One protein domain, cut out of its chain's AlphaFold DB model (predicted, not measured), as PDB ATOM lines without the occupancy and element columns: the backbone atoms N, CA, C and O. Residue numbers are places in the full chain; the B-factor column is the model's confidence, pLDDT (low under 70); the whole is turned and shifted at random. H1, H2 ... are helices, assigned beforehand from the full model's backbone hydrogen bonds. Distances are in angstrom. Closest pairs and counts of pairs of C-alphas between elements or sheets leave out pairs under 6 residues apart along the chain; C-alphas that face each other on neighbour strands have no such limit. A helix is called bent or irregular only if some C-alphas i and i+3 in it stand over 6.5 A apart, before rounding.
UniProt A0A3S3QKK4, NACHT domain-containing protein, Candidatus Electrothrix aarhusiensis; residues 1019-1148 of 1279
ATOM      1  N   ARG A1019     -58.725  -0.748   9.644       87.06
ATOM      2  CA  ARG A1019     -58.336  -2.065   9.120       87.06
ATOM      3  C   ARG A1019     -58.856  -2.233   7.695       87.06
ATOM      4  O   ARG A1019     -59.735  -1.487   7.270       87.06
ATOM      5  N   ASP A1020     -58.305  -3.201   6.971       86.50
ATOM      6  CA  ASP A1020     -58.797  -3.658   5.664       86.50
ATOM      7  C   ASP A1020     -59.109  -2.513   4.680       86.50
ATOM      8  O   ASP A1020     -58.192  -1.805   4.254       86.50
ATOM      9  N   THR A1021     -60.386  -2.323   4.323       84.00
ATOM     10  CA  THR A1021     -60.860  -1.337   3.341       84.00
ATOM     11  C   THR A1021     -60.454   0.089   3.705       84.00
ATOM     12  O   THR A1021     -60.027   0.836   2.830       84.00
ATOM     13  N   ALA A1022     -60.494   0.465   4.987       89.31
ATOM     14  CA  ALA A1022     -60.094   1.807   5.409       89.31
ATOM     15  C   ALA A1022     -58.600   2.060   5.137       89.31
ATOM     16  O   ALA A1022     -58.229   3.118   4.634       89.31
ATOM     17  N   LEU A1023     -57.730   1.076   5.407       93.19
ATOM     18  CA  LEU A1023     -56.290   1.196   5.137       93.19
ATOM     19  C   LEU A1023     -55.963   1.132   3.640       93.19
ATOM     20  O   LEU A1023     -55.014   1.788   3.208       93.19
ATOM     21  N   LEU A1024     -56.748   0.391   2.849       92.12
ATOM     22  CA  LEU A1024     -56.666   0.405   1.384       92.12
ATOM     23  C   LEU A1024     -56.960   1.801   0.829       92.12
ATOM     24  O   LEU A1024     -56.161   2.340   0.070       92.12
ATOM     25  N   LEU A1025     -58.077   2.402   1.238       91.75
ATOM     26  CA  LEU A1025     -58.472   3.728   0.764       91.75
ATOM     27  C   LEU A1025     -57.482   4.802   1.222       91.75
ATOM     28  O   LEU A1025     -57.107   5.675   0.445       91.75
ATOM     29  N   ILE A1026     -56.992   4.718   2.462       93.69
ATOM     30  CA  ILE A1026     -55.978   5.653   2.959       93.69
ATOM     31  C   ILE A1026     -54.671   5.525   2.171       93.69
ATOM     32  O   ILE A1026     -54.063   6.548   1.854       93.69
ATOM     33  N   SER A1027     -54.239   4.309   1.814       92.38
ATOM     34  CA  SER A1027     -53.019   4.125   1.015       92.38
ATOM     35  C   SER A1027     -53.128   4.743  -0.386       92.38
ATOM     36  O   SER A1027     -52.115   5.150  -0.950       92.38
ATOM     37  N   GLU A1028     -54.343   4.881  -0.926       92.06
ATOM     38  CA  GLU A1028     -54.618   5.495  -2.232       92.06
ATOM     39  C   GLU A1028     -54.606   7.023  -2.225       92.06
ATOM     40  O   GLU A1028     -54.244   7.640  -3.230       92.06
ATOM     41  N   ILE A1029     -54.985   7.629  -1.098       92.06
ATOM     42  CA  ILE A1029     -55.168   9.085  -0.987       92.06
ATOM     43  C   ILE A1029     -54.055   9.775  -0.188       92.06
ATOM     44  O   ILE A1029     -54.002  11.004  -0.126       92.06
ATOM     45  N   ALA A1030     -53.156   9.014   0.442       91.12
ATOM     46  CA  ALA A1030     -52.168   9.538   1.385       91.12
ATOM     47  C   ALA A1030     -51.270  10.646   0.809       91.12
ATOM     48  O   ALA A1030     -50.971  11.615   1.511       91.12
ATOM     49  N   VAL A1031     -50.844  10.531  -0.454       88.56
ATOM     50  CA  VAL A1031     -49.974  11.531  -1.103       88.56
ATOM     51  C   VAL A1031     -50.730  12.831  -1.348       88.56
ATOM     52  O   VAL A1031     -50.196  13.914  -1.118       88.56
ATOM     53  N   GLN A1032     -51.985  12.740  -1.772       89.38
ATOM     54  CA  GLN A1032     -52.842  13.889  -2.034       89.38
ATOM     55  C   GLN A1032     -53.197  14.611  -0.727       89.38
ATOM     56  O   GLN A1032     -53.176  15.842  -0.671       89.38
ATOM     57  N   VAL A1033     -53.453  13.841   0.336       89.62
ATOM     58  CA  VAL A1033     -53.869  14.346   1.649       89.62
ATOM     59  C   VAL A1033     -52.697  14.939   2.440       89.62
ATOM     60  O   VAL A1033     -52.808  16.052   2.951       89.62
ATOM     61  N   TRP A1034     -51.561  14.240   2.545       89.88
ATOM     62  CA  TRP A1034     -50.438  14.658   3.403       89.88
ATOM     63  C   TRP A1034     -49.208  15.185   2.654       89.88
ATOM     64  O   TRP A1034     -48.274  15.681   3.294       89.88
ATOM     65  N   ARG A1035     -49.199  15.139   1.316       88.12
ATOM     66  CA  ARG A1035     -48.124  15.669   0.458       88.12
ATOM     67  C   ARG A1035     -46.751  15.138   0.894       88.12
ATOM     68  O   ARG A1035     -46.585  13.938   1.088       88.12
ATOM     69  N   GLU A1036     -45.776  16.022   1.109       85.38
ATOM     70  CA  GLU A1036     -44.404  15.684   1.520       85.38
ATOM     71  C   GLU A1036     -44.309  14.941   2.864       85.38
ATOM     72  O   GLU A1036     -43.314  14.265   3.114       85.38
ATOM     73  N   LYS A1037     -45.338  15.013   3.723       87.31
ATOM     74  CA  LYS A1037     -45.364  14.327   5.028       87.31
ATOM     75  C   LYS A1037     -45.895  12.894   4.956       87.31
ATOM     76  O   LYS A1037     -45.806  12.170   5.946       87.31
ATOM     77  N   ALA A1038     -46.459  12.477   3.820       90.06
ATOM     78  CA  ALA A1038     -47.086  11.164   3.675       90.06
ATOM     79  C   ALA A1038     -46.149   9.977   4.005       90.06
ATOM     80  O   ALA A1038     -46.587   9.103   4.757       90.06
ATOM     81  N   PRO A1039     -44.872   9.938   3.549       88.12
ATOM     82  CA  PRO A1039     -43.962   8.843   3.880       88.12
ATOM     83  C   PRO A1039     -43.741   8.709   5.388       88.12
ATOM     84  O   PRO A1039     -43.810   7.611   5.925       88.12
ATOM     85  N   GLU A1040     -43.516   9.824   6.088       89.88
ATOM     86  CA  GLU A1040     -43.257   9.820   7.532       89.88
ATOM     87  C   GLU A1040     -44.463   9.304   8.329       89.88
ATOM     88  O   GLU A1040     -44.302   8.475   9.225       89.88
ATOM     89  N   ILE A1041     -45.670   9.755   7.974       92.38
ATOM     90  CA  ILE A1041     -46.918   9.365   8.642       92.38
ATOM     91  C   ILE A1041     -47.212   7.874   8.427       92.38
ATOM     92  O   ILE A1041     -47.543   7.168   9.382       92.38
ATOM     93  N   ILE A1042     -47.054   7.374   7.196       93.00
ATOM     94  CA  ILE A1042     -47.268   5.953   6.886       93.00
ATOM     95  C   ILE A1042     -46.201   5.081   7.554       93.00
ATOM     96  O   ILE A1042     -46.540   4.055   8.141       93.00
ATOM     97  N   LEU A1043     -44.927   5.489   7.521       90.81
ATOM     98  CA  LEU A1043     -43.842   4.746   8.168       90.81
ATOM     99  C   LEU A1043     -44.071   4.610   9.671       90.81
ATOM    100  O   LEU A1043     -43.907   3.515  10.197       90.81
ATOM    101  N   HIS A1044     -44.521   5.670  10.349       91.25
ATOM    102  CA  HIS A1044     -44.872   5.581  11.768       91.25
ATOM    103  C   HIS A1044     -45.957   4.521  12.016       91.25
ATOM    104  O   HIS A1044     -45.868   3.769  12.981       91.25
ATOM    105  N   ARG A1045     -46.972   4.417  11.146       92.31
ATOM    106  CA  ARG A1045     -48.014   3.385  11.275       92.31
ATOM    107  C   ARG A1045     -47.484   1.970  11.020       92.31
ATOM    108  O   ARG A1045     -47.962   1.030  11.653       92.31
ATOM    109  N   LEU A1046     -46.542   1.811  10.090       92.75
ATOM    110  CA  LEU A1046     -45.946   0.520   9.718       92.75
ATOM    111  C   LEU A1046     -44.867   0.032  10.697       92.75
ATOM    112  O   LEU A1046     -44.504  -1.141  10.673       92.75
ATOM    113  N   GLU A1047     -44.339   0.915  11.541       88.44
ATOM    114  CA  GLU A1047     -43.391   0.565  12.606       88.44
ATOM    115  C   GLU A1047     -44.073  -0.002  13.859       88.44
ATOM    116  O   GLU A1047     -43.426  -0.699  14.646       88.44
ATOM    117  N   ASP A1048     -45.374   0.255  14.012       87.56
ATOM    118  CA  ASP A1048     -46.233  -0.361  15.021       87.56
ATOM    119  C   ASP A1048     -46.649  -1.797  14.622       87.56
ATOM    120  O   ASP A1048     -46.241  -2.342  13.595       87.56
ATOM    121  N   GLU A1049     -47.473  -2.452  15.449       88.00
ATOM    122  CA  GLU A1049     -48.016  -3.779  15.134       88.00
ATOM    123  C   GLU A1049     -48.840  -3.742  13.831       88.00
ATOM    124  O   GLU A1049     -49.775  -2.944  13.670       88.00
ATOM    125  N   LEU A1050     -48.475  -4.608  12.879       91.88
ATOM    126  CA  LEU A1050     -49.153  -4.708  11.591       91.88
ATOM    127  C   LEU A1050     -50.498  -5.419  11.763       91.88
ATOM    128  O   LEU A1050     -50.573  -6.508  12.330       91.88
ATOM    129  N   THR A1051     -51.557  -4.805  11.246       90.50
ATOM    130  CA  THR A1051     -52.917  -5.362  11.234       90.50
ATOM    131  C   THR A1051     -53.348  -5.682   9.809       90.50
ATOM    132  O   THR A1051     -52.709  -5.248   8.846       90.50
ATOM    133  N   ASP A1052     -54.466  -6.389   9.665       84.62
ATOM    134  CA  ASP A1052     -55.084  -6.609   8.357       84.62
ATOM    135  C   ASP A1052     -55.372  -5.255   7.674       84.62
ATOM    136  O   ASP A1052     -55.875  -4.310   8.298       84.62
ATOM    137  N   GLY A1053     -54.936  -5.118   6.420       88.19
ATOM    138  CA  GLY A1053     -54.943  -3.879   5.637       88.19
ATOM    139  C   GLY A1053     -53.582  -3.167   5.546       88.19
ATOM    140  O   GLY A1053     -53.359  -2.403   4.605       88.19
ATOM    141  N   CYS A1054     -52.619  -3.438   6.441       94.00
ATOM    142  CA  CYS A1054     -51.279  -2.833   6.363       94.00
ATOM    143  C   CYS A1054     -50.499  -3.234   5.098       94.00
ATOM    144  O   CYS A1054     -49.596  -2.504   4.689       94.00
ATOM    145  N   GLN A1055     -50.858  -4.341   4.436       94.31
ATOM    146  CA  GLN A1055     -50.278  -4.729   3.148       94.31
ATOM    147  C   GLN A1055     -50.422  -3.640   2.079       94.31
ATOM    148  O   GLN A1055     -49.502  -3.437   1.290       94.31
ATOM    149  N   TYR A1056     -51.531  -2.895   2.088       94.12
ATOM    150  CA  TYR A1056     -51.785  -1.840   1.109       94.12
ATOM    151  C   TYR A1056     -50.880  -0.626   1.339       94.12
ATOM    152  O   TYR A1056     -50.419  -0.009   0.383       94.12
ATOM    153  N   LEU A1057     -50.583  -0.319   2.606       93.81
ATOM    154  CA  LEU A1057     -49.638   0.732   2.986       93.81
ATOM    155  C   LEU A1057     -48.192   0.355   2.627       93.81
ATOM    156  O   LEU A1057     -47.428   1.223   2.218       93.81
ATOM    157  N   LEU A1058     -47.825  -0.927   2.756       93.50
ATOM    158  CA  LEU A1058     -46.525  -1.445   2.312       93.50
ATOM    159  C   LEU A1058     -46.381  -1.385   0.784       93.50
ATOM    160  O   LEU A1058     -45.335  -0.982   0.286       93.50
ATOM    161  N   GLU A1059     -47.431  -1.756   0.048       92.50
ATOM    162  CA  GLU A1059     -47.452  -1.759  -1.421       92.50
ATOM    163  C   GLU A1059     -47.359  -0.346  -2.021       92.50
ATOM    164  O   GLU A1059     -46.600  -0.131  -2.970       92.50
ATOM    165  N   LYS A1060     -48.125   0.609  -1.474       89.31
ATOM    166  CA  LYS A1060     -48.275   1.984  -1.995       89.31
ATOM    167  C   LYS A1060     -47.503   3.026  -1.180       89.31
ATOM    168  O   LYS A1060     -47.916   4.180  -1.075       89.31
ATOM    169  N   LEU A1061     -46.392   2.619  -0.575       87.62
ATOM    170  CA  LEU A1061     -45.566   3.495   0.249       87.62
ATOM    171  C   LEU A1061     -45.056   4.685  -0.608       87.62
ATOM    172  O   LEU A1061     -44.514   4.468  -1.692       87.62
ATOM    173  N   PRO A1062     -45.271   5.956  -0.206       83.12
ATOM    174  CA  PRO A1062     -44.975   7.088  -1.086       83.12
ATOM    175  C   PRO A1062     -43.481   7.257  -1.395       83.12
ATOM    176  O   PRO A1062     -42.663   7.417  -0.490       83.12
ATOM    177  N   ASN A1063     -43.137   7.300  -2.684       71.62
ATOM    178  CA  ASN A1063     -41.783   7.572  -3.174       71.62
ATOM    179  C   ASN A1063     -41.598   9.082  -3.415       71.62
ATOM    180  O   ASN A1063     -41.829   9.586  -4.513       71.62
ATOM    181  N   ILE A1064     -41.254   9.825  -2.362       66.31
ATOM    182  CA  ILE A1064     -40.940  11.258  -2.455       66.31
ATOM    183  C   ILE A1064     -39.423  11.385  -2.520       66.31
ATOM    184  O   ILE A1064     -38.745  10.856  -1.648       66.31
ATOM    185  N   SER A1065     -38.909  12.065  -3.550       56.66
ATOM    186  CA  SER A1065     -37.480  12.201  -3.874       56.66
ATOM    187  C   SER A1065     -36.684  12.875  -2.750       56.66
ATOM    188  O   SER A1065     -36.394  14.070  -2.798       56.66
ATOM    189  N   ASN A1066     -36.364  12.110  -1.713       62.41
ATOM    190  CA  ASN A1066     -35.654  12.557  -0.532       62.41
ATOM    191  C   ASN A1066     -34.841  11.382   0.031       62.41
ATOM    192  O   ASN A1066     -35.390  10.490   0.680       62.41
ATOM    193  N   GLU A1067     -33.520  11.435  -0.180       61.75
ATOM    194  CA  GLU A1067     -32.533  10.439   0.277       61.75
ATOM    195  C   GLU A1067     -32.643  10.123   1.785       61.75
ATOM    196  O   GLU A1067     -32.180   9.082   2.241       61.75
ATOM    197  N   GLN A1068     -33.281  10.994   2.577       67.44
ATOM    198  CA  GLN A1068     -33.481  10.803   4.013       67.44
ATOM    199  C   GLN A1068     -34.365   9.591   4.370       67.44
ATOM    200  O   GLN A1068     -34.216   9.048   5.468       67.44
ATOM    201  N   TYR A1069     -35.295   9.178   3.500       73.31
ATOM    202  CA  TYR A1069     -36.271   8.125   3.820       73.31
ATOM    203  C   TYR A1069     -35.983   6.776   3.150       73.31
ATOM    204  O   TYR A1069     -36.466   5.762   3.653       73.31
ATOM    205  N   ASP A1070     -35.174   6.730   2.090       75.69
ATOM    206  CA  ASP A1070     -34.941   5.516   1.288       75.69
ATOM    207  C   ASP A1070     -34.407   4.342   2.120       75.69
ATOM    208  O   ASP A1070     -34.929   3.227   2.038       75.69
ATOM    209  N   ASP A1071     -33.437   4.602   3.001       78.00
ATOM    210  CA  ASP A1071     -32.874   3.584   3.897       78.00
ATOM    211  C   ASP A1071     -33.925   3.029   4.868       78.00
ATOM    212  O   ASP A1071     -33.971   1.824   5.140       78.00
ATOM    213  N   ARG A1072     -34.799   3.901   5.387       84.94
ATOM    214  CA  ARG A1072     -35.847   3.537   6.351       84.94
ATOM    215  C   ARG A1072     -36.964   2.751   5.670       84.94
ATOM    216  O   ARG A1072     -37.388   1.729   6.202       84.94
ATOM    217  N   ILE A1073     -37.380   3.168   4.474       86.69
ATOM    218  CA  ILE A1073     -38.367   2.462   3.646       86.69
ATOM    219  C   ILE A1073     -37.847   1.068   3.288       86.69
ATOM    220  O   ILE A1073     -38.519   0.069   3.553       86.69
ATOM    221  N   CYS A1074     -36.621   0.977   2.763       81.25
ATOM    222  CA  CYS A1074     -36.006  -0.301   2.412       81.25
ATOM    223  C   CYS A1074     -35.857  -1.215   3.634       81.25
ATOM    224  O   CYS A1074     -36.089  -2.421   3.525       81.25
ATOM    225  N   ALA A1075     -35.502  -0.669   4.802       85.50
ATOM    226  CA  ALA A1075     -35.409  -1.438   6.039       85.50
ATOM    227  C   ALA A1075     -36.768  -2.012   6.471       85.50
ATOM    228  O   ALA A1075     -36.825  -3.200   6.806       85.50
ATOM    229  N   THR A1076     -37.838  -1.211   6.418       89.38
ATOM    230  CA  THR A1076     -39.208  -1.639   6.746       89.38
ATOM    231  C   THR A1076     -39.702  -2.708   5.777       89.38
ATOM    232  O   THR A1076     -40.063  -3.796   6.215       89.38
ATOM    233  N   LEU A1077     -39.632  -2.470   4.462       90.38
ATOM    234  CA  LEU A1077     -40.078  -3.443   3.456       90.38
ATOM    235  C   LEU A1077     -39.302  -4.761   3.566       90.38
ATOM    236  O   LEU A1077     -39.895  -5.838   3.576       90.38
ATOM    237  N   ARG A1078     -37.973  -4.687   3.715       87.69
ATOM    238  CA  ARG A1078     -37.106  -5.869   3.832       87.69
ATOM    239  C   ARG A1078     -37.473  -6.741   5.029       87.69
ATOM    240  O   ARG A1078     -37.434  -7.963   4.907       87.69
ATOM    241  N   LYS A1079     -37.798  -6.132   6.174       89.75
ATOM    242  CA  LYS A1079     -38.176  -6.858   7.395       89.75
ATOM    243  C   LYS A1079     -39.420  -7.726   7.173       89.75
ATOM    244  O   LYS A1079     -39.490  -8.826   7.714       89.75
ATOM    245  N   GLU A1080     -40.346  -7.262   6.338       94.38
ATOM    246  CA  GLU A1080     -41.654  -7.892   6.150       94.38
ATOM    247  C   GLU A1080     -41.722  -8.846   4.934       94.38
ATOM    248  O   GLU A1080     -42.711  -9.556   4.762       94.38
ATOM    249  N   LEU A1081     -40.651  -8.977   4.130       93.00
ATOM    250  CA  LEU A1081     -40.590  -9.894   2.971       93.00
ATOM    251  C   LEU A1081     -40.816 -11.375   3.320       93.00
ATOM    252  O   LEU A1081     -41.199 -12.159   2.453       93.00
ATOM    253  N   THR A1082     -40.554 -11.784   4.561       94.44
ATOM    254  CA  THR A1082     -40.770 -13.158   5.054       94.44
ATOM    255  C   THR A1082     -41.808 -13.212   6.175       94.44
ATOM    256  O   THR A1082     -41.746 -14.094   7.032       94.44
ATOM    257  N   HIS A1083     -42.724 -12.241   6.220       94.00
ATOM    258  CA  HIS A1083     -43.773 -12.185   7.235       94.00
ATOM    259  C   HIS A1083     -44.733 -13.396   7.121       94.00
ATOM    260  O   HIS A1083     -45.068 -13.791   6.006       94.00
ATOM    261  N   PRO A1084     -45.215 -14.001   8.232       90.00
ATOM    262  CA  PRO A1084     -46.080 -15.190   8.173       90.00
ATOM    263  C   PRO A1084     -47.434 -14.971   7.487       90.00
ATOM    264  O   PRO A1084     -47.980 -15.897   6.893       90.00
ATOM    265  N   ASN A1085     -47.991 -13.758   7.580       91.06
ATOM    266  CA  ASN A1085     -49.169 -13.367   6.804       91.06
ATOM    267  C   ASN A1085     -48.741 -13.051   5.361       91.06
ATOM    268  O   ASN A1085     -47.987 -12.101   5.135       91.06
ATOM    269  N   VAL A1086     -49.240 -13.845   4.410       92.81
ATOM    270  CA  VAL A1086     -48.890 -13.763   2.986       92.81
ATOM    271  C   VAL A1086     -49.259 -12.429   2.349       92.81
ATOM    272  O   VAL A1086     -48.494 -11.937   1.524       92.81
ATOM    273  N   GLU A1087     -50.361 -11.805   2.769       92.69
ATOM    274  CA  GLU A1087     -50.792 -10.513   2.225       92.69
ATOM    275  C   GLU A1087     -49.792  -9.414   2.593       92.69
ATOM    276  O   GLU A1087     -49.395  -8.621   1.744       92.69
ATOM    277  N   ILE A1088     -49.287  -9.420   3.832       93.75
ATOM    278  CA  ILE A1088     -48.265  -8.470   4.298       93.75
ATOM    279  C   ILE A1088     -46.956  -8.652   3.522       93.75
ATOM    280  O   ILE A1088     -46.382  -7.672   3.047       93.75
ATOM    281  N   ALA A1089     -46.499  -9.893   3.342       94.56
ATOM    282  CA  ALA A1089     -45.280 -10.164   2.584       94.56
ATOM    283  C   ALA A1089     -45.418  -9.831   1.091       94.56
ATOM    284  O   ALA A1089     -44.462  -9.363   0.471       94.56
ATOM    285  N   LEU A1090     -46.606 -10.037   0.512       93.62
ATOM    286  CA  LEU A1090     -46.933  -9.620  -0.850       93.62
ATOM    287  C   LEU A1090     -46.915  -8.096  -0.986       93.62
ATOM    288  O   LEU A1090     -46.275  -7.584  -1.904       93.62
ATOM    289  N   GLY A1091     -47.541  -7.380  -0.049       93.00
ATOM    290  CA  GLY A1091     -47.495  -5.920   0.016       93.00
ATOM    291  C   GLY A1091     -46.062  -5.399   0.113       93.00
ATOM    292  O   GLY A1091     -45.670  -4.519  -0.650       93.00
ATOM    293  N   ALA A1092     -45.235  -6.014   0.963       93.31
ATOM    294  CA  ALA A1092     -43.817  -5.684   1.084       93.31
ATOM    295  C   ALA A1092     -43.029  -5.938  -0.215       93.31
ATOM    296  O   ALA A1092     -42.235  -5.091  -0.617       93.31
ATOM    297  N   ALA A1093     -43.253  -7.070  -0.894       92.81
ATOM    298  CA  ALA A1093     -42.580  -7.397  -2.154       92.81
ATOM    299  C   ALA A1093     -42.944  -6.417  -3.280       92.81
ATOM    300  O   ALA A1093     -42.067  -5.989  -4.029       92.81
ATOM    301  N   LYS A1094     -44.220  -6.026  -3.379       92.19
ATOM    302  CA  LYS A1094     -44.673  -5.014  -4.344       92.19
ATOM    303  C   LYS A1094     -44.151  -3.621  -4.012       92.19
ATOM    304  O   LYS A1094     -43.669  -2.939  -4.910       92.19
ATOM    305  N   GLY A1095     -44.160  -3.233  -2.736       89.75
ATOM    306  CA  GLY A1095     -43.512  -2.001  -2.285       89.75
ATOM    307  C   GLY A1095     -42.043  -1.977  -2.707       89.75
ATOM    308  O   GLY A1095     -41.567  -1.004  -3.281       89.75
ATOM    309  N   TYR A1096     -41.343  -3.101  -2.552       86.75
ATOM    310  CA  TYR A1096     -39.958  -3.246  -2.996       86.75
ATOM    311  C   TYR A1096     -39.766  -3.073  -4.507       86.75
ATOM    312  O   TYR A1096     -38.738  -2.566  -4.936       86.75
ATOM    313  N   ALA A1097     -40.730  -3.504  -5.321       85.38
ATOM    314  CA  ALA A1097     -40.700  -3.301  -6.768       85.38
ATOM    315  C   ALA A1097     -40.916  -1.828  -7.159       85.38
ATOM    316  O   ALA A1097     -40.384  -1.376  -8.171       85.38
ATOM    317  N   ASN A1098     -41.680  -1.088  -6.349       85.19
ATOM    318  CA  ASN A1098     -42.024   0.316  -6.579       85.19
ATOM    319  C   ASN A1098     -40.921   1.299  -6.129       85.19
ATOM    320  O   ASN A1098     -40.872   2.431  -6.615       85.19
ATOM    321  N   HIS A1099     -40.021   0.881  -5.231       79.88
ATOM    322  CA  HIS A1099     -38.881   1.675  -4.754       79.88
ATOM    323  C   HIS A1099     -37.570   1.153  -5.346       79.88
ATOM    324  O   HIS A1099     -37.315  -0.040  -5.270       79.88
ATOM    325  N   HIS A1100     -36.732   2.033  -5.912       70.31
ATOM    326  CA  HIS A1100     -35.510   1.678  -6.652       70.31
ATOM    327  C   HIS A1100     -34.673   0.583  -5.957       70.31
ATOM    328  O   HIS A1100     -33.923   0.881  -5.021       70.31
ATOM    329  N   PRO A1101     -34.755  -0.685  -6.407       73.06
ATOM    330  CA  PRO A1101     -34.052  -1.765  -5.740       73.06
ATOM    331  C   PRO A1101     -32.548  -1.617  -6.001       73.06
ATOM    332  O   PRO A1101     -32.113  -1.346  -7.121       73.06
ATOM    333  N   ALA A1102     -31.730  -1.797  -4.964       80.62
ATOM    334  CA  ALA A1102     -30.277  -1.720  -5.071       80.62
ATOM    335  C   ALA A1102     -29.646  -3.115  -5.187       80.62
ATOM    336  O   ALA A1102     -30.113  -4.082  -4.583       80.62
ATOM    337  N   GLN A1103     -28.508  -3.206  -5.884       84.75
ATOM    338  CA  GLN A1103     -27.727  -4.451  -5.995       84.75
ATOM    339  C   GLN A1103     -27.336  -5.053  -4.638       84.75
ATOM    340  O   GLN A1103     -27.228  -6.270  -4.501       84.75
ATOM    341  N   ALA A1104     -27.162  -4.211  -3.615       83.19
ATOM    342  CA  ALA A1104     -26.834  -4.641  -2.260       83.19
ATOM    343  C   ALA A1104     -27.902  -5.553  -1.625       83.19
ATOM    344  O   ALA A1104     -27.601  -6.230  -0.650       83.19
ATOM    345  N   HIS A1105     -29.123  -5.586  -2.167       85.25
ATOM    346  CA  HIS A1105     -30.271  -6.282  -1.582       85.25
ATOM    347  C   HIS A1105     -30.578  -7.647  -2.223       85.25
ATOM    348  O   HIS A1105     -31.519  -8.346  -1.839       85.25
ATOM    349  N   LEU A1106     -29.800  -8.033  -3.237       88.88
ATOM    350  CA  LEU A1106     -30.054  -9.208  -4.069       88.88
ATOM    351  C   LEU A1106     -30.021 -10.518  -3.268       88.88
ATOM    352  O   LEU A1106     -30.807 -11.433  -3.528       88.88
ATOM    353  N   SER A1107     -29.142 -10.603  -2.266       89.00
ATOM    354  CA  SER A1107     -29.049 -11.750  -1.356       89.00
ATOM    355  C   SER A1107     -30.335 -11.971  -0.567       89.00
ATOM    356  O   SER A1107     -30.811 -13.103  -0.449       89.00
ATOM    357  N   GLU A1108     -30.919 -10.903  -0.037       87.81
ATOM    358  CA  GLU A1108     -32.124 -10.943   0.780       87.81
ATOM    359  C   GLU A1108     -33.354 -11.259  -0.069       87.81
ATOM    360  O   GLU A1108     -34.154 -12.108   0.324       87.81
ATOM    361  N   LEU A1109     -33.462 -10.680  -1.270       91.81
ATOM    362  CA  LEU A1109     -34.537 -10.991  -2.218       91.81
ATOM    363  C   LEU A1109     -34.512 -12.465  -2.646       91.81
ATOM    364  O   LEU A1109     -35.544 -13.140  -2.617       91.81
ATOM    365  N   LYS A1110     -33.327 -13.011  -2.968       93.00
ATOM    366  CA  LYS A1110     -33.174 -14.448  -3.257       93.00
ATOM    367  C   LYS A1110     -33.531 -15.310  -2.047       93.00
ATOM    368  O   LYS A1110     -34.166 -16.354  -2.199       93.00
ATOM    369  N   THR A1111     -33.170 -14.871  -0.842       93.56
ATOM    370  CA  THR A1111     -33.523 -15.572   0.400       93.56
ATOM    371  C   THR A1111     -35.038 -15.597   0.611       93.56
ATOM    372  O   THR A1111     -35.587 -16.659   0.911       93.56
ATOM    373  N   ALA A1112     -35.729 -14.478   0.377       94.19
ATOM    374  CA  ALA A1112     -37.187 -14.395   0.441       94.19
ATOM    375  C   ALA A1112     -37.861 -15.288  -0.615       94.19
ATOM    376  O   ALA A1112     -38.795 -16.024  -0.293       94.19
ATOM    377  N   LEU A1113     -37.347 -15.318  -1.850       94.81
ATOM    378  CA  LEU A1113     -37.860 -16.191  -2.913       94.81
ATOM    379  C   LEU A1113     -37.759 -17.679  -2.526       94.81
ATOM    380  O   LEU A1113     -38.705 -18.444  -2.724       94.81
ATOM    381  N   ILE A1114     -36.631 -18.087  -1.930       93.56
ATOM    382  CA  ILE A1114     -36.415 -19.455  -1.432       93.56
ATOM    383  C   ILE A1114     -37.316 -19.759  -0.229       93.56
ATOM    384  O   ILE A1114     -37.830 -20.876  -0.119       93.56
ATOM    385  N   TYR A1115     -37.505 -18.792   0.672       94.81
ATOM    386  CA  TYR A1115     -38.401 -18.921   1.818       94.81
ATOM    387  C   TYR A1115     -39.834 -19.197   1.353       94.81
ATOM    388  O   TYR A1115     -40.428 -20.194   1.765       94.81
ATOM    389  N   TRP A1116     -40.369 -18.387   0.440       94.00
ATOM    390  CA  TRP A1116     -41.747 -18.540  -0.026       94.00
ATOM    391  C   TRP A1116     -41.971 -19.789  -0.871       94.00
ATOM    392  O   TRP A1116     -43.016 -20.413  -0.728       94.00
ATOM    393  N   LYS A1117     -40.972 -20.262  -1.632       91.69
ATOM    394  CA  LYS A1117     -41.041 -21.572  -2.318       91.69
ATOM    395  C   LYS A1117     -41.315 -22.739  -1.350       91.69
ATOM    396  O   LYS A1117     -41.789 -23.784  -1.782       91.69
ATOM    397  N   LYS A1118     -40.994 -22.591  -0.055       91.12
ATOM    398  CA  LYS A1118     -41.198 -23.618   0.985       91.12
ATOM    399  C   LYS A1118     -42.413 -23.377   1.884       91.12
ATOM    400  O   LYS A1118     -42.897 -24.343   2.466       91.12
ATOM    401  N   ASN A1119     -42.843 -22.125   2.045       90.19
ATOM    402  CA  ASN A1119     -43.834 -21.721   3.053       90.19
ATOM    403  C   ASN A1119     -45.167 -21.237   2.457       90.19
ATOM    404  O   ASN A1119     -46.103 -21.000   3.215       90.19
ATOM    405  N   GLU A1120     -45.273 -21.091   1.134       87.94
ATOM    406  CA  GLU A1120     -46.546 -20.768   0.484       87.94
ATOM    407  C   GLU A1120     -47.538 -21.939   0.513       87.94
ATOM    408  O   GLU A1120     -47.158 -23.112   0.610       87.94
ATOM    409  N   GLU A1121     -48.828 -21.627   0.388       84.75
ATOM    410  CA  GLU A1121     -49.856 -22.657   0.270       84.75
ATOM    411  C   GLU A1121     -49.707 -23.476  -1.030       84.75
ATOM    412  O   GLU A1121     -49.329 -22.933  -2.076       84.75
ATOM    413  N   PRO A1122     -50.039 -24.783  -1.013       80.69
ATOM    414  CA  PRO A1122     -49.917 -25.635  -2.191       80.69
ATOM    415  C   PRO A1122     -50.753 -25.143  -3.380       80.69
ATOM    416  O   PRO A1122     -51.965 -24.948  -3.277       80.69
ATOM    417  N   TYR A1123     -50.123 -25.039  -4.551       78.44
ATOM    418  CA  TYR A1123     -50.794 -24.619  -5.782       78.44
ATOM    419  C   TYR A1123     -51.833 -25.659  -6.271       78.44
ATOM    420  O   TYR A1123     -51.528 -26.857  -6.339       78.44
ATOM    421  N   PRO A1124     -53.062 -25.250  -6.654       76.31
ATOM    422  CA  PRO A1124     -54.127 -26.177  -7.036       76.31
ATOM    423  C   PRO A1124     -53.867 -26.843  -8.400       76.31
ATOM    424  O   PRO A1124     -53.800 -26.194  -9.438       76.31
ATOM    425  N   VAL A1125     -53.800 -28.181  -8.426       60.16
ATOM    426  CA  VAL A1125     -53.400 -28.969  -9.618       60.16
ATOM    427  C   VAL A1125     -54.559 -29.268 -10.597       60.16
ATOM    428  O   VAL A1125     -54.325 -29.723 -11.715       60.16
ATOM    429  N   LYS A1126     -55.827 -29.059 -10.209       52.59
ATOM    430  CA  LYS A1126     -57.009 -29.413 -11.040       52.59
ATOM    431  C   LYS A1126     -58.024 -28.282 -11.204       52.59
ATOM    432  O   LYS A1126     -58.435 -28.002 -12.323       52.59
ATOM    433  N   SER A1127     -58.465 -27.692 -10.096       41.72
ATOM    434  CA  SER A1127     -59.435 -26.590 -10.048       41.72
ATOM    435  C   SER A1127     -59.452 -26.003  -8.635       41.72
ATOM    436  O   SER A1127     -59.531 -26.773  -7.676       41.72
ATOM    437  N   GLY A1128     -59.403 -24.681  -8.507       57.00
ATOM    438  CA  GLY A1128     -59.407 -23.967  -7.229       57.00
ATOM    439  C   GLY A1128     -58.836 -22.559  -7.394       57.00
ATOM    440  O   GLY A1128     -58.207 -22.275  -8.413       57.00
ATOM    441  N   THR A1129     -59.068 -21.689  -6.415       62.25
ATOM    442  CA  THR A1129     -58.456 -20.356  -6.361       62.25
ATOM    443  C   THR A1129     -56.947 -20.502  -6.169       62.25
ATOM    444  O   THR A1129     -56.513 -21.287  -5.327       62.25
ATOM    445  N   VAL A1130     -56.150 -19.794  -6.971       76.94
ATOM    446  CA  VAL A1130     -54.690 -19.752  -6.812       76.94
ATOM    447  C   VAL A1130     -54.371 -18.980  -5.523       76.94
ATOM    448  O   VAL A1130     -54.802 -17.833  -5.422       76.94
ATOM    449  N   PRO A1131     -53.655 -19.567  -4.544       82.38
ATOM    450  CA  PRO A1131     -53.290 -18.856  -3.321       82.38
ATOM    451  C   PRO A1131     -52.360 -17.678  -3.617       82.38
ATOM    452  O   PRO A1131     -51.480 -17.800  -4.479       82.38
ATOM    453  N   ALA A1132     -52.511 -16.573  -2.887       85.75
ATOM    454  CA  ALA A1132     -51.598 -15.434  -2.964       85.75
ATOM    455  C   ALA A1132     -50.149 -15.867  -2.670       85.75
ATOM    456  O   ALA A1132     -49.906 -16.804  -1.907       85.75
ATOM    457  N   SER A1133     -49.176 -15.224  -3.317       92.38
ATOM    458  CA  SER A1133     -47.750 -15.484  -3.091       92.38
ATOM    459  C   SER A1133     -46.897 -14.317  -3.586       92.38
ATOM    460  O   SER A1133     -47.133 -13.829  -4.691       92.38
ATOM    461  N   PRO A1134     -45.858 -13.894  -2.844       94.44
ATOM    462  CA  PRO A1134     -44.945 -12.841  -3.290       94.44
ATOM    463  C   PRO A1134     -43.940 -13.307  -4.354       94.44
ATOM    464  O   PRO A1134     -43.173 -12.493  -4.865       94.44
ATOM    465  N   ARG A1135     -43.886 -14.605  -4.688       94.94
ATOM    466  CA  ARG A1135     -42.816 -15.177  -5.528       94.94
ATOM    467  C   ARG A1135     -42.757 -14.588  -6.933       94.94
ATOM    468  O   ARG A1135     -41.655 -14.382  -7.427       94.94
ATOM    469  N   GLU A1136     -43.898 -14.320  -7.564       94.19
ATOM    470  CA  GLU A1136     -43.942 -13.693  -8.892       94.19
ATOM    471  C   GLU A1136     -43.237 -12.329  -8.871       94.19
ATOM    472  O   GLU A1136     -42.291 -12.104  -9.625       94.19
ATOM    473  N   ILE A1137     -43.639 -11.462  -7.938       93.88
ATOM    474  CA  ILE A1137     -43.083 -10.116  -7.778       93.88
ATOM    475  C   ILE A1137     -41.596 -10.177  -7.420       93.88
ATOM    476  O   ILE A1137     -40.789  -9.453  -7.994       93.88
ATOM    477  N   LEU A1138     -41.195 -11.096  -6.538       94.50
ATOM    478  CA  LEU A1138     -39.781 -11.302  -6.214       94.50
ATOM    479  C   LEU A1138     -38.958 -11.691  -7.451       94.50
ATOM    480  O   LEU A1138     -37.849 -11.190  -7.616       94.50
ATOM    481  N   VAL A1139     -39.485 -12.542  -8.340       94.75
ATOM    482  CA  VAL A1139     -38.818 -12.862  -9.613       94.75
ATOM    483  C   VAL A1139     -38.713 -11.617 -10.498       94.75
ATOM    484  O   VAL A1139     -37.644 -11.368 -11.045       94.75
ATOM    485  N   GLN A1140     -39.756 -10.791 -10.591       92.19
ATOM    486  CA  GLN A1140     -39.696  -9.540 -11.360       92.19
ATOM    487  C   GLN A1140     -38.597  -8.599 -10.844       92.19
ATOM    488  O   GLN A1140     -37.785  -8.114 -11.632       92.19
ATOM    489  N   VAL A1141     -38.528  -8.376  -9.529       90.44
ATOM    490  CA  VAL A1141     -37.543  -7.469  -8.913       90.44
ATOM    491  C   VAL A1141     -36.117  -8.004  -9.059       90.44
ATOM    492  O   VAL A1141     -35.202  -7.255  -9.394       90.44
ATOM    493  N   ILE A1142     -35.900  -9.306  -8.848       92.62
ATOM    494  CA  ILE A1142     -34.566  -9.904  -9.016       92.62
ATOM    495  C   ILE A1142     -34.120  -9.827 -10.485       92.62
ATOM    496  O   ILE A1142     -32.941  -9.581 -10.744       92.62
ATOM    497  N   ASP A1143     -35.033  -9.990 -11.444       90.19
ATOM    498  CA  ASP A1143     -34.734  -9.846 -12.874       90.19
ATOM    499  C   ASP A1143     -34.375  -8.400 -13.256       90.19
ATOM    500  O   ASP A1143     -33.404  -8.188 -13.976       90.19
ATOM    501  N   GLN A1144     -35.064  -7.392 -12.700       87.81
ATOM    502  CA  GLN A1144     -34.695  -5.974 -12.877       87.81
ATOM    503  C   GLN A1144     -33.257  -5.678 -12.417       87.81
ATOM    504  O   GLN A1144     -32.581  -4.819 -12.984       87.81
ATOM    505  N   LEU A1145     -32.771  -6.414 -11.414       88.06
ATOM    506  CA  LEU A1145     -31.395  -6.340 -10.926       88.06
ATOM    507  C   LEU A1145     -30.414  -7.226 -11.714       88.06
ATOM    508  O   LEU A1145     -29.256  -7.341 -11.317       88.06
ATOM    509  N   ASN A1146     -30.833  -7.874 -12.806       87.06
ATOM    510  CA  ASN A1146     -30.054  -8.895 -13.518       87.06
ATOM    511  C   ASN A1146     -29.518  -9.989 -12.574       87.06
ATOM    512  O   ASN A1146     -28.385 -10.458 -12.700       87.06
ATOM    513  N   GLY A1147     -30.318 -10.365 -11.574       88.31
ATOM    514  CA  GLY A1147     -29.899 -11.246 -10.489       88.31
ATOM    515  C   GLY A1147     -29.975 -12.734 -10.783       88.31
ATOM    516  O   GLY A1147     -29.521 -13.530  -9.955       88.31
ATOM    517  N   PHE A1148     -30.538 -13.126 -11.924       91.06
ATOM    518  CA  PHE A1148     -30.650 -14.524 -12.313       91.06
ATOM    519  C   PHE A1148     -29.599 -14.941 -13.336       91.06
ATOM    520  O   PHE A1148     -29.268 -14.230 -14.279       91.06
TER     521      PHE A1148
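What this domain is: This is residues 1019 to 1148 of the 1279 residues of the protein "NACHT domain-containing protein" of Candidatus Electrothrix aarhusiensis (UniProt A0A3S3QKK4). Two layers of helices lie face to face, with H1b, H3 and H5 in a row in one layer and H1a, H2, H4 and H6 in a row in the other, running roughly the opposite way. The long helix H1 folds back on itself at one end, the H3 and H4 hairpin fills the middle with short H2 packed on H4, and the H5 and H6 hairpin closes the other end, where residues 1124 to 1129 stick out as a loop. The printed part has 130 residues with six named helices, H1 to H6 in chain order, and no named strand: the class is all helix. It is compact, with a radius of gyration of the C-alphas of 15.0 A and spans of 47 by 34 by 22 A.

Where its parts are: Find C-alpha 1021 at (-60.860, -1.337, 3.341), where H1, residues 1021 to 1047, begins. By its hydrogen bonds it was assigned as one helix, but it is bent, with C-alphas 1033 and 1036 9.6 A apart; its arms are H1a, residues 1021 to 1033, 17.3 A, and H1b, residues 1036 to 1047, 18.8 A. Next look for H2 at residues 1054 to 1059, 8.7 A, and H3 at residues 1067 to 1080, 21.3 A. H4 spans residues 1086 to 1098, 18.4 A, and H5 residues 1103 to 1119, 25.3 A. H6, residues 1135 to 1144, 14.3 A, ends at C-alpha 1144, (-34.695, -5.974, -12.877).

How they stand to each other: Start at H1, whose arms are close but not clearly touching, at a shallow tilt of 30 degrees, opposite ways; the closest C-alphas, of Val 1031 and Ala 1038, are 5.6 A apart. H1a touches H2 with residues 1023 to 1027 alone, C-alphas 1027 and 1057 being closest at 5.2 A. H1b touches H3, closest at C-alphas 1043 and 1073, 7.5 A. Move on to H4, the hub, which touches H2 (C-alphas 1059 and 1095, 4.0 A), H3 and H6. H3 and H4 form a helical hairpin at a shallow tilt of 29 degrees, closest at C-alphas 1077 and 1092, 5.0 A. H4 and H6 run the same way at 16 degrees, with C-alphas 1097 and 1141 closest at 5.7 A. H5 and H6 form the second hairpin, closest at C-alphas 1113 and 1135, 5.7 A. In H2, H4 and H6 every O i to N i+4 pair is within hydrogen-bond range; the figures are 7 of 9 in H1a, 7 of 8 in H1b, 8 of 10 in H3 and 10 of 13 in H5.

The domain as a whole: The C-alphas of Gln 1068 and Lys 1126, the two farthest apart, are 49.0 A apart. The printed part has no cut. The link from H5 to H6 is long, 15 residues, and its residues 1124 to 1129 stand free. Expect low confidence, pLDDT under 70, at residues 1064 to 1068 and 1125 to 1129.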